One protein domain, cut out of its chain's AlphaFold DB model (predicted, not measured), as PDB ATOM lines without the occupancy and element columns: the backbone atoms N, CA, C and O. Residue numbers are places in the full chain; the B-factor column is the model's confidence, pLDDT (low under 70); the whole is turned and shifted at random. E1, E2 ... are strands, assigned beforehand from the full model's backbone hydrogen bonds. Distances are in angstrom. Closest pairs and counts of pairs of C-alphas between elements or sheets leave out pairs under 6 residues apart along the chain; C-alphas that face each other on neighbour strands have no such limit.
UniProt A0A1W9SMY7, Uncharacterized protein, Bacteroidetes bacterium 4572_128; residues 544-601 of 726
ATOM      1  N   ILE A 544      16.577 -41.028  40.008       88.62
ATOM      2  CA  ILE A 544      17.724 -41.439  40.806       88.62
ATOM      3  C   ILE A 544      17.459 -42.850  41.314       88.62
ATOM      4  O   ILE A 544      16.428 -43.122  41.931       88.62
ATOM      5  N   ILE A 545      18.432 -43.733  41.103       88.12
ATOM      6  CA  ILE A 545      18.465 -45.036  41.766       88.12
ATOM      7  C   ILE A 545      19.061 -44.821  43.156       88.12
ATOM      8  O   ILE A 545      20.277 -44.675  43.307       88.12
ATOM      9  N   TYR A 546      18.209 -44.783  44.180       86.50
ATOM     10  CA  TYR A 546      18.663 -44.720  45.565       86.50
ATOM     11  C   TYR A 546      18.898 -46.134  46.082       86.50
ATOM     12  O   TYR A 546      17.966 -46.926  46.215       86.50
ATOM     13  N   LYS A 547      20.168 -46.445  46.342       85.31
ATOM     14  CA  LYS A 547      20.598 -47.751  46.828       85.31
ATOM     15  C   LYS A 547      20.703 -47.749  48.342       85.31
ATOM     16  O   LYS A 547      21.400 -46.913  48.919       85.31
ATOM     17  N   ILE A 548      20.036 -48.703  48.973       81.31
ATOM     18  CA  ILE A 548      19.962 -48.818  50.421       81.31
ATOM     19  C   ILE A 548      20.770 -50.041  50.830       81.31
ATOM     20  O   ILE A 548      20.411 -51.178  50.543       81.31
ATOM     21  N   LYS A 549      21.881 -49.794  51.525       72.69
ATOM     22  CA  LYS A 549      22.700 -50.853  52.110       72.69
ATOM     23  C   LYS A 549      22.670 -50.743  53.625       72.69
ATOM     24  O   LYS A 549      23.459 -50.009  54.212       72.69
ATOM     25  N   ASP A 550      21.775 -51.506  54.246       74.31
ATOM     26  CA  ASP A 550      21.781 -51.729  55.690       74.31
ATOM     27  C   ASP A 550      22.028 -53.215  55.987       74.31
ATOM     28  O   ASP A 550      21.146 -54.072  55.862       74.31
ATOM     29  N   THR A 551      23.272 -53.526  56.359       69.00
ATOM     30  CA  THR A 551      23.711 -54.882  56.720       69.00
ATOM     31  C   THR A 551      23.306 -55.273  58.144       69.00
ATOM     32  O   THR A 551      23.632 -56.370  58.577       69.00
ATOM     33  N   SER A 552      22.644 -54.391  58.903       74.94
ATOM     34  CA  SER A 552      22.193 -54.671  60.275       74.94
ATOM     35  C   SER A 552      20.752 -55.191  60.363       74.94
ATOM     36  O   SER A 552      20.314 -55.603  61.439       74.94
ATOM     37  N   LYS A 553      20.022 -55.180  59.243       76.00
ATOM     38  CA  LYS A 553      18.595 -55.516  59.134       76.00
ATOM     39  C   LYS A 553      18.387 -56.816  58.360       76.00
ATOM     40  O   LYS A 553      19.089 -57.057  57.374       76.00
ATOM     41  N   ASN A 554      17.421 -57.629  58.782       82.12
ATOM     42  CA  ASN A 554      17.043 -58.874  58.108       82.12
ATOM     43  C   ASN A 554      15.974 -58.618  57.036       82.12
ATOM     44  O   ASN A 554      15.284 -57.600  57.064       82.12
ATOM     45  N   ILE A 555      15.807 -59.564  56.111       81.88
ATOM     46  CA  ILE A 555      14.688 -59.557  55.157       81.88
ATOM     47  C   ILE A 555      13.361 -59.459  55.923       81.88
ATOM     48  O   ILE A 555      13.138 -60.190  56.891       81.88
ATOM     49  N   GLY A 556      12.479 -58.562  55.478       81.44
ATOM     50  CA  GLY A 556      11.198 -58.282  56.126       81.44
ATOM     51  C   GLY A 556      11.241 -57.191  57.202       81.44
ATOM     52  O   GLY A 556      10.178 -56.783  57.673       81.44
ATOM     53  N   ASP A 557      12.422 -56.681  57.569       85.50
ATOM     54  CA  ASP A 557      12.531 -55.522  58.454       85.50
ATOM     55  C   ASP A 557      12.241 -54.215  57.699       85.50
ATOM     56  O   ASP A 557      12.621 -54.037  56.541       85.50
ATOM     57  N   ILE A 558      11.616 -53.260  58.392       85.62
ATOM     58  CA  ILE A 558      11.439 -51.893  57.889       85.62
ATOM     59  C   ILE A 558      12.790 -51.166  57.938       85.62
ATOM     60  O   ILE A 558      13.439 -51.097  58.994       85.62
ATOM     61  N   LEU A 559      13.193 -50.628  56.786       85.00
ATOM     62  CA  LEU A 559      14.384 -49.801  56.595       85.00
ATOM     63  C   LEU A 559      14.062 -48.309  56.763       85.00
ATOM     64  O   LEU A 559      14.830 -47.600  57.408       85.00
ATOM     65  N   TYR A 560      12.914 -47.862  56.245       89.06
ATOM     66  CA  TYR A 560      12.391 -46.500  56.401       89.06
ATOM     67  C   TYR A 560      10.890 -46.545  56.667       89.06
ATOM     68  O   TYR A 560      10.175 -47.298  56.009       89.06
ATOM     69  N   TYR A 561      10.408 -45.745  57.613       91.44
ATOM     70  CA  TYR A 561       8.982 -45.610  57.890       91.44
ATOM     71  C   TYR A 561       8.317 -44.608  56.948       91.44
ATOM     72  O   TYR A 561       8.945 -43.654  56.478       91.44
ATOM     73  N   ALA A 562       7.009 -44.759  56.750       91.81
ATOM     74  CA  ALA A 562       6.189 -43.734  56.123       91.81
ATOM     75  C   ALA A 562       6.398 -42.377  56.824       91.81
ATOM     76  O   ALA A 562       6.192 -42.219  58.029       91.81
ATOM     77  N   GLY A 563       6.798 -41.373  56.050       91.06
ATOM     78  CA  GLY A 563       7.112 -40.034  56.525       91.06
ATOM     79  C   GLY A 563       8.593 -39.756  56.784       91.06
ATOM     80  O   GLY A 563       8.940 -38.573  56.879       91.06
ATOM     81  N   ASP A 564       9.450 -40.781  56.827       92.81
ATOM     82  CA  ASP A 564      10.902 -40.599  56.840       92.81
ATOM     83  C   ASP A 564      11.354 -39.884  55.563       92.81
ATOM     84  O   ASP A 564      10.690 -39.926  54.523       92.81
ATOM     85  N   SER A 565      12.472 -39.163  55.645       92.12
ATOM     86  CA  SER A 565      13.013 -38.412  54.512       92.12
ATOM     87  C   SER A 565      14.487 -38.708  54.298       92.12
ATOM     88  O   SER A 565      15.261 -38.778  55.253       92.12
ATOM     89  N   VAL A 566      14.877 -38.816  53.033       89.81
ATOM     90  CA  VAL A 566      16.271 -38.968  52.610       89.81
ATOM     91  C   VAL A 566      16.681 -37.789  51.738       89.81
ATOM     92  O   VAL A 566      15.890 -37.256  50.957       89.81
ATOM     93  N   PHE A 567      17.935 -37.369  51.892       89.56
ATOM     94  CA  PHE A 567      18.544 -36.351  51.044       89.56
ATOM     95  C   PHE A 567      19.259 -37.024  49.883       89.56
ATOM     96  O   PHE A 567      20.100 -37.899  50.085       89.56
ATOM     97  N   LEU A 568      18.935 -36.586  48.675       89.19
ATOM     98  CA  LEU A 568      19.501 -37.091  47.435       89.19
ATOM     99  C   LEU A 568      20.183 -35.951  46.689       89.19
ATOM    100  O   LEU A 568      19.998 -34.768  46.989       89.19
ATOM    101  N   LYS A 569      20.980 -36.332  45.701       88.69
ATOM    102  CA  LYS A 569      21.636 -35.413  44.786       88.69
ATOM    103  C   LYS A 569      21.088 -35.649  43.392       88.69
ATOM    104  O   LYS A 569      21.165 -36.775  42.913       88.69
ATOM    105  N   SER A 570      20.544 -34.596  42.789       87.88
ATOM    106  CA  SER A 570      20.134 -34.616  41.388       87.88
ATOM    107  C   SER A 570      21.312 -34.985  40.492       87.88
ATOM    108  O   SER A 570      22.454 -34.596  40.774       87.88
ATOM    109  N   GLN A 571      21.031 -35.702  39.404       81.81
ATOM    110  CA  GLN A 571      22.018 -35.953  38.355       81.81
ATOM    111  C   GLN A 571      22.390 -34.661  37.609       81.81
ATOM    112  O   GLN A 571      23.494 -34.542  37.076       81.81
ATOM    113  N   ILE A 572      21.510 -33.656  37.646       85.31
ATOM    114  CA  ILE A 572      21.731 -32.320  37.101       85.31
ATOM    115  C   ILE A 572      22.357 -31.443  38.190       85.31
ATOM    116  O   ILE A 572      21.724 -31.103  39.187       85.31
ATOM    117  N   GLY A 573      23.627 -31.071  38.026       79.69
ATOM    118  CA  GLY A 573      24.299 -30.079  38.880       79.69
ATOM    119  C   GLY A 573      24.425 -30.433  40.373       79.69
ATOM    120  O   GLY A 573      24.847 -29.590  41.164       79.69
ATOM    121  N   GLY A 574      24.062 -31.652  40.797       83.50
ATOM    122  CA  GLY A 574      24.145 -32.070  42.197       83.50
ATOM    123  C   GLY A 574      23.221 -31.286  43.137       83.50
ATOM    124  O   GLY A 574      23.573 -31.067  44.309       83.50
ATOM    125  N   HIS A 575      22.054 -30.838  42.656       84.31
ATOM    126  CA  HIS A 575      21.063 -30.160  43.502       84.31
ATOM    127  C   HIS A 575      20.589 -31.065  44.632       84.31
ATOM    128  O   HIS A 575      20.445 -32.273  44.467       84.31
ATOM    129  N   ASN A 576      20.355 -30.477  45.806       87.81
ATOM    130  CA  ASN A 576      19.787 -31.218  46.927       87.81
ATOM    131  C   ASN A 576      18.310 -31.489  46.657       87.81
ATOM    132  O   ASN A 576      17.530 -30.547  46.532       87.81
ATOM    133  N   LEU A 577      17.942 -32.762  46.662       87.38
ATOM    134  CA  LEU A 577      16.558 -33.207  46.641       87.38
ATOM    135  C   LEU A 577      16.217 -33.825  47.992       87.38
ATOM    136  O   LEU A 577      17.073 -34.407  48.662       87.38
ATOM    137  N   MET A 578      14.959 -33.700  48.391       89.31
ATOM    138  CA  MET A 578      14.423 -34.385  49.557       89.31
ATOM    139  C   MET A 578      13.319 -35.312  49.078       89.31
ATOM    140  O   MET A 578      12.333 -34.847  48.514       89.31
ATOM    141  N   TYR A 579      13.486 -36.606  49.322       89.50
ATOM    142  CA  TYR A 579      12.438 -37.586  49.089       89.50
ATOM    143  C   TYR A 579      11.828 -37.995  50.419       89.50
ATOM    144  O   TYR A 579      12.559 -38.267  51.372       89.50
ATOM    145  N   LYS A 580      10.498 -38.034  50.470       92.00
ATOM    146  CA  LYS A 580       9.735 -38.454  51.638       92.00
ATOM    147  C   LYS A 580       9.004 -39.747  51.307       92.00
ATOM    148  O   LYS A 580       8.251 -39.783  50.340       92.00
ATOM    149  N   PHE A 581       9.209 -40.774  52.123       89.62
ATOM    150  CA  PHE A 581       8.555 -42.067  51.946       89.62
ATOM    151  C   PHE A 581       7.051 -41.939  52.210       89.62
ATOM    152  O   PHE A 581       6.642 -41.421  53.252       89.62
ATOM    153  N   GLU A 582       6.228 -42.394  51.265       90.50
ATOM    154  CA  GLU A 582       4.765 -42.417  51.421       90.50
ATOM    155  C   GLU A 582       4.290 -43.635  52.227       90.50
ATOM    156  O   GLU A 582       3.291 -43.552  52.941       90.50
ATOM    157  N   GLU A 583       5.047 -44.732  52.167       91.25
ATOM    158  CA  GLU A 583       4.776 -46.008  52.831       91.25
ATOM    159  C   GLU A 583       6.064 -46.575  53.456       91.25
ATOM    160  O   GLU A 583       7.167 -46.122  53.141       91.25
ATOM    161  N   ASP A 584       5.928 -47.560  54.349       90.31
ATOM    162  CA  ASP A 584       7.074 -48.242  54.957       90.31
ATOM    163  C   ASP A 584       7.882 -48.994  53.884       90.31
ATOM    164  O   ASP A 584       7.351 -49.839  53.163       90.31
ATOM    165  N   PHE A 585       9.186 -48.725  53.799       87.25
ATOM    166  CA  PHE A 585      10.096 -49.431  52.901       87.25
ATOM    167  C   PHE A 585      10.705 -50.643  53.609       87.25
ATOM    168  O   PHE A 585      11.437 -50.497  54.593       87.25
ATOM    169  N   ILE A 586      10.396 -51.840  53.114       85.88
ATOM    170  CA  ILE A 586      10.772 -53.122  53.723       85.88
ATOM    171  C   ILE A 586      11.945 -53.731  52.954       85.88
ATOM    172  O   ILE A 586      11.926 -53.753  51.727       85.88
ATOM    173  N   LYS A 587      12.931 -54.269  53.678       81.94
ATOM    174  CA  LYS A 587      14.063 -54.999  53.097       81.94
ATOM    175  C   LYS A 587      13.589 -56.245  52.355       81.94
ATOM    176  O   LYS A 587      12.948 -57.109  52.967       81.94
ATOM    177  N   THR A 588      13.931 -56.356  51.074       79.38
ATOM    178  CA  THR A 588      13.485 -57.463  50.214       79.38
ATOM    179  C   THR A 588      14.590 -58.440  49.841       79.38
ATOM    180  O   THR A 588      14.284 -59.626  49.709       79.38
ATOM    181  N   ASP A 589      15.847 -57.991  49.780       71.19
ATOM    182  CA  ASP A 589      16.978 -58.817  49.341       71.19
ATOM    183  C   ASP A 589      18.034 -59.093  50.437       71.19
ATOM    184  O   ASP A 589      18.140 -58.402  51.458       71.19
ATOM    185  N   ASP A 590      18.789 -60.183  50.246       64.12
ATOM    186  CA  ASP A 590      19.747 -60.735  51.217       64.12
ATOM    187  C   ASP A 590      21.139 -60.066  51.141       64.12
ATOM    188  O   ASP A 590      21.422 -59.300  50.224       64.12
ATOM    189  N   GLU A 591      22.026 -60.377  52.097       57.72
ATOM    190  CA  GLU A 591      23.271 -59.662  52.475       57.72
ATOM    191  C   GLU A 591      24.281 -59.235  51.369       57.72
ATOM    192  O   GLU A 591      25.256 -58.545  51.686       57.72
ATOM    193  N   ASN A 592      24.078 -59.562  50.087       55.72
ATOM    194  CA  ASN A 592      24.971 -59.192  48.978       55.72
ATOM    195  C   ASN A 592      24.323 -58.401  47.823       55.72
ATOM    196  O   ASN A 592      25.062 -57.978  46.930       55.72
ATOM    197  N   GLU A 593      23.008 -58.161  47.832       57.81
ATOM    198  CA  GLU A 593      22.322 -57.325  46.834       57.81
ATOM    199  C   GLU A 593      21.794 -56.033  47.485       57.81
ATOM    200  O   GLU A 593      21.445 -55.998  48.663       57.81
ATOM    201  N   GLU A 594      21.862 -54.918  46.756       67.62
ATOM    202  CA  GLU A 594      21.443 -53.601  47.249       67.62
ATOM    203  C   GLU A 594      19.956 -53.406  46.923       67.62
ATOM    204  O   GLU A 594      19.622 -53.283  45.742       67.62
ATOM    205  N   ASP A 595      19.081 -53.326  47.939       76.12
ATOM    206  CA  ASP A 595      17.700 -52.875  47.722       76.12
ATOM    207  C   ASP A 595      17.763 -51.483  47.078       76.12
ATOM    208  O   ASP A 595      18.528 -50.605  47.502       76.12
ATOM    209  N   SER A 596      16.969 -51.265  46.033       83.00
ATOM    210  CA  SER A 596      16.967 -49.992  45.323       83.00
ATOM    211  C   SER A 596      15.560 -49.501  45.043       83.00
ATOM    212  O   SER A 596      14.655 -50.276  44.738       83.00
ATOM    213  N   ILE A 597      15.392 -48.187  45.144       85.62
ATOM    214  CA  ILE A 597      14.166 -47.499  44.756       85.62
ATOM    215  C   ILE A 597      14.467 -46.470  43.679       85.62
ATOM    216  O   ILE A 597      15.488 -45.780  43.722       85.62
ATOM    217  N   PHE A 598      13.554 -46.377  42.716       86.88
ATOM    218  CA  PHE A 598      13.552 -45.315  41.723       86.88
ATOM    219  C   PHE A 598      12.813 -44.118  42.302       86.88
ATOM    220  O   PHE A 598      11.630 -44.202  42.627       86.88
ATOM    221  N   ILE A 599      13.527 -43.010  42.439       88.94
ATOM    222  CA  ILE A 599      12.979 -41.747  42.917       88.94
ATOM    223  C   ILE A 599      13.037 -40.766  41.759       88.94
ATOM    224  O   ILE A 599      14.080 -40.640  41.125       88.94
ATOM    225  N   GLN A 600      11.938 -40.072  41.474       89.25
ATOM    226  CA  GLN A 600      11.924 -39.052  40.429       89.25
ATOM    227  C   GLN A 600      12.920 -37.932  40.763       89.25
ATOM    228  O   GLN A 600      12.895 -37.377  41.865       89.25
ATOM    229  N   ASP A 601      13.784 -37.593  39.809       90.50
ATOM    230  CA  ASP A 601      14.611 -36.395  39.886       90.50
ATOM    231  C   ASP A 601      13.794 -35.219  39.357       90.50
ATOM    232  O   ASP A 601      13.568 -35.098  38.158       90.50
TER     233      ASP A 601
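What this domain is: This is residues 544 to 601 of the 726 residues of an uncharacterized protein of Bacteroidetes bacterium 4572_128 (UniProt A0A1W9SMY7). The model is a small open frame of two separate two-stranded ribbons: one joins the first and last strands, E1 and E5, and the other is the hairpin of E3 and E4, with few contacts between them. Away from the hairpin's turn, the frame is closed by the short strand E2 and the long link before E5, where residues 558 to 560 of E2 pair with residues 585 to 586. The printed part has 58 residues with no named helix and five named strands, in the order E1, E2, E3, E4, E5; both two-stranded sheets, E1 - E5 and E3 - E4, are antiparallel. The class is all strand, though only 24 of the 58 residues are in named elements. The whole is only just compact, close to loose, with a radius of gyration of the C-alphas of 12.1 A, and spans 35 by 24 by 16 A.

Where its parts are: E1 covers residues 544 to 548, 12.3 A from first to last C-alpha, and begins with C-alpha 544 at (17.724, -41.439, 40.806). Its partner E5, residues 595 to 600, is the longest strand at 16.7 A and ends with C-alpha 600 at (11.924, -39.052, 40.429). E3, residues 565 to 569, and E4, residues 576 to 580, each measure 13.3 A; C-alpha 576 is at (19.787, -31.218, 46.927). E2, residues 558 to 560, measures 5.7 A.

How they stand to each other: E1 and E5 are antiparallel neighbours, with 152 degrees between their directions; N 546 and O 597 are 2.9 A apart, and N 548 and O 595 2.8 A, both within hydrogen-bond range. The closest C-alphas of E1 and E3 are those of Tyr 546 and Leu 568, 7.9 A apart. The closest C-alphas of E4 and E5 are those of Tyr 579 and Ile 599, at 7.5 A. E3 and E4 form an antiparallel hairpin at 150 degrees, in which N 566 and O 579 are within hydrogen-bond range at 2.9 A. E2 pairs with no named strand, but its residues 558 to 560 pair antiparallel with residues 585 to 586. E1 and E2 are only just apart, with their closest C-alphas 8.4 A from each other.

The domain as a whole: The C-alphas farthest apart are those of Gly 556 and Gly 573, 35.6 A, while those of Ile 544 and Asp 601 are 6.0 A apart. The printed part has no cut. The link from E4 to E5, residues 581 to 594, is long, and that from E2 to E3 is tight. Mean pLDDT of the printed part is 83.2; residue 551 and residues 590 to 594 are under 70.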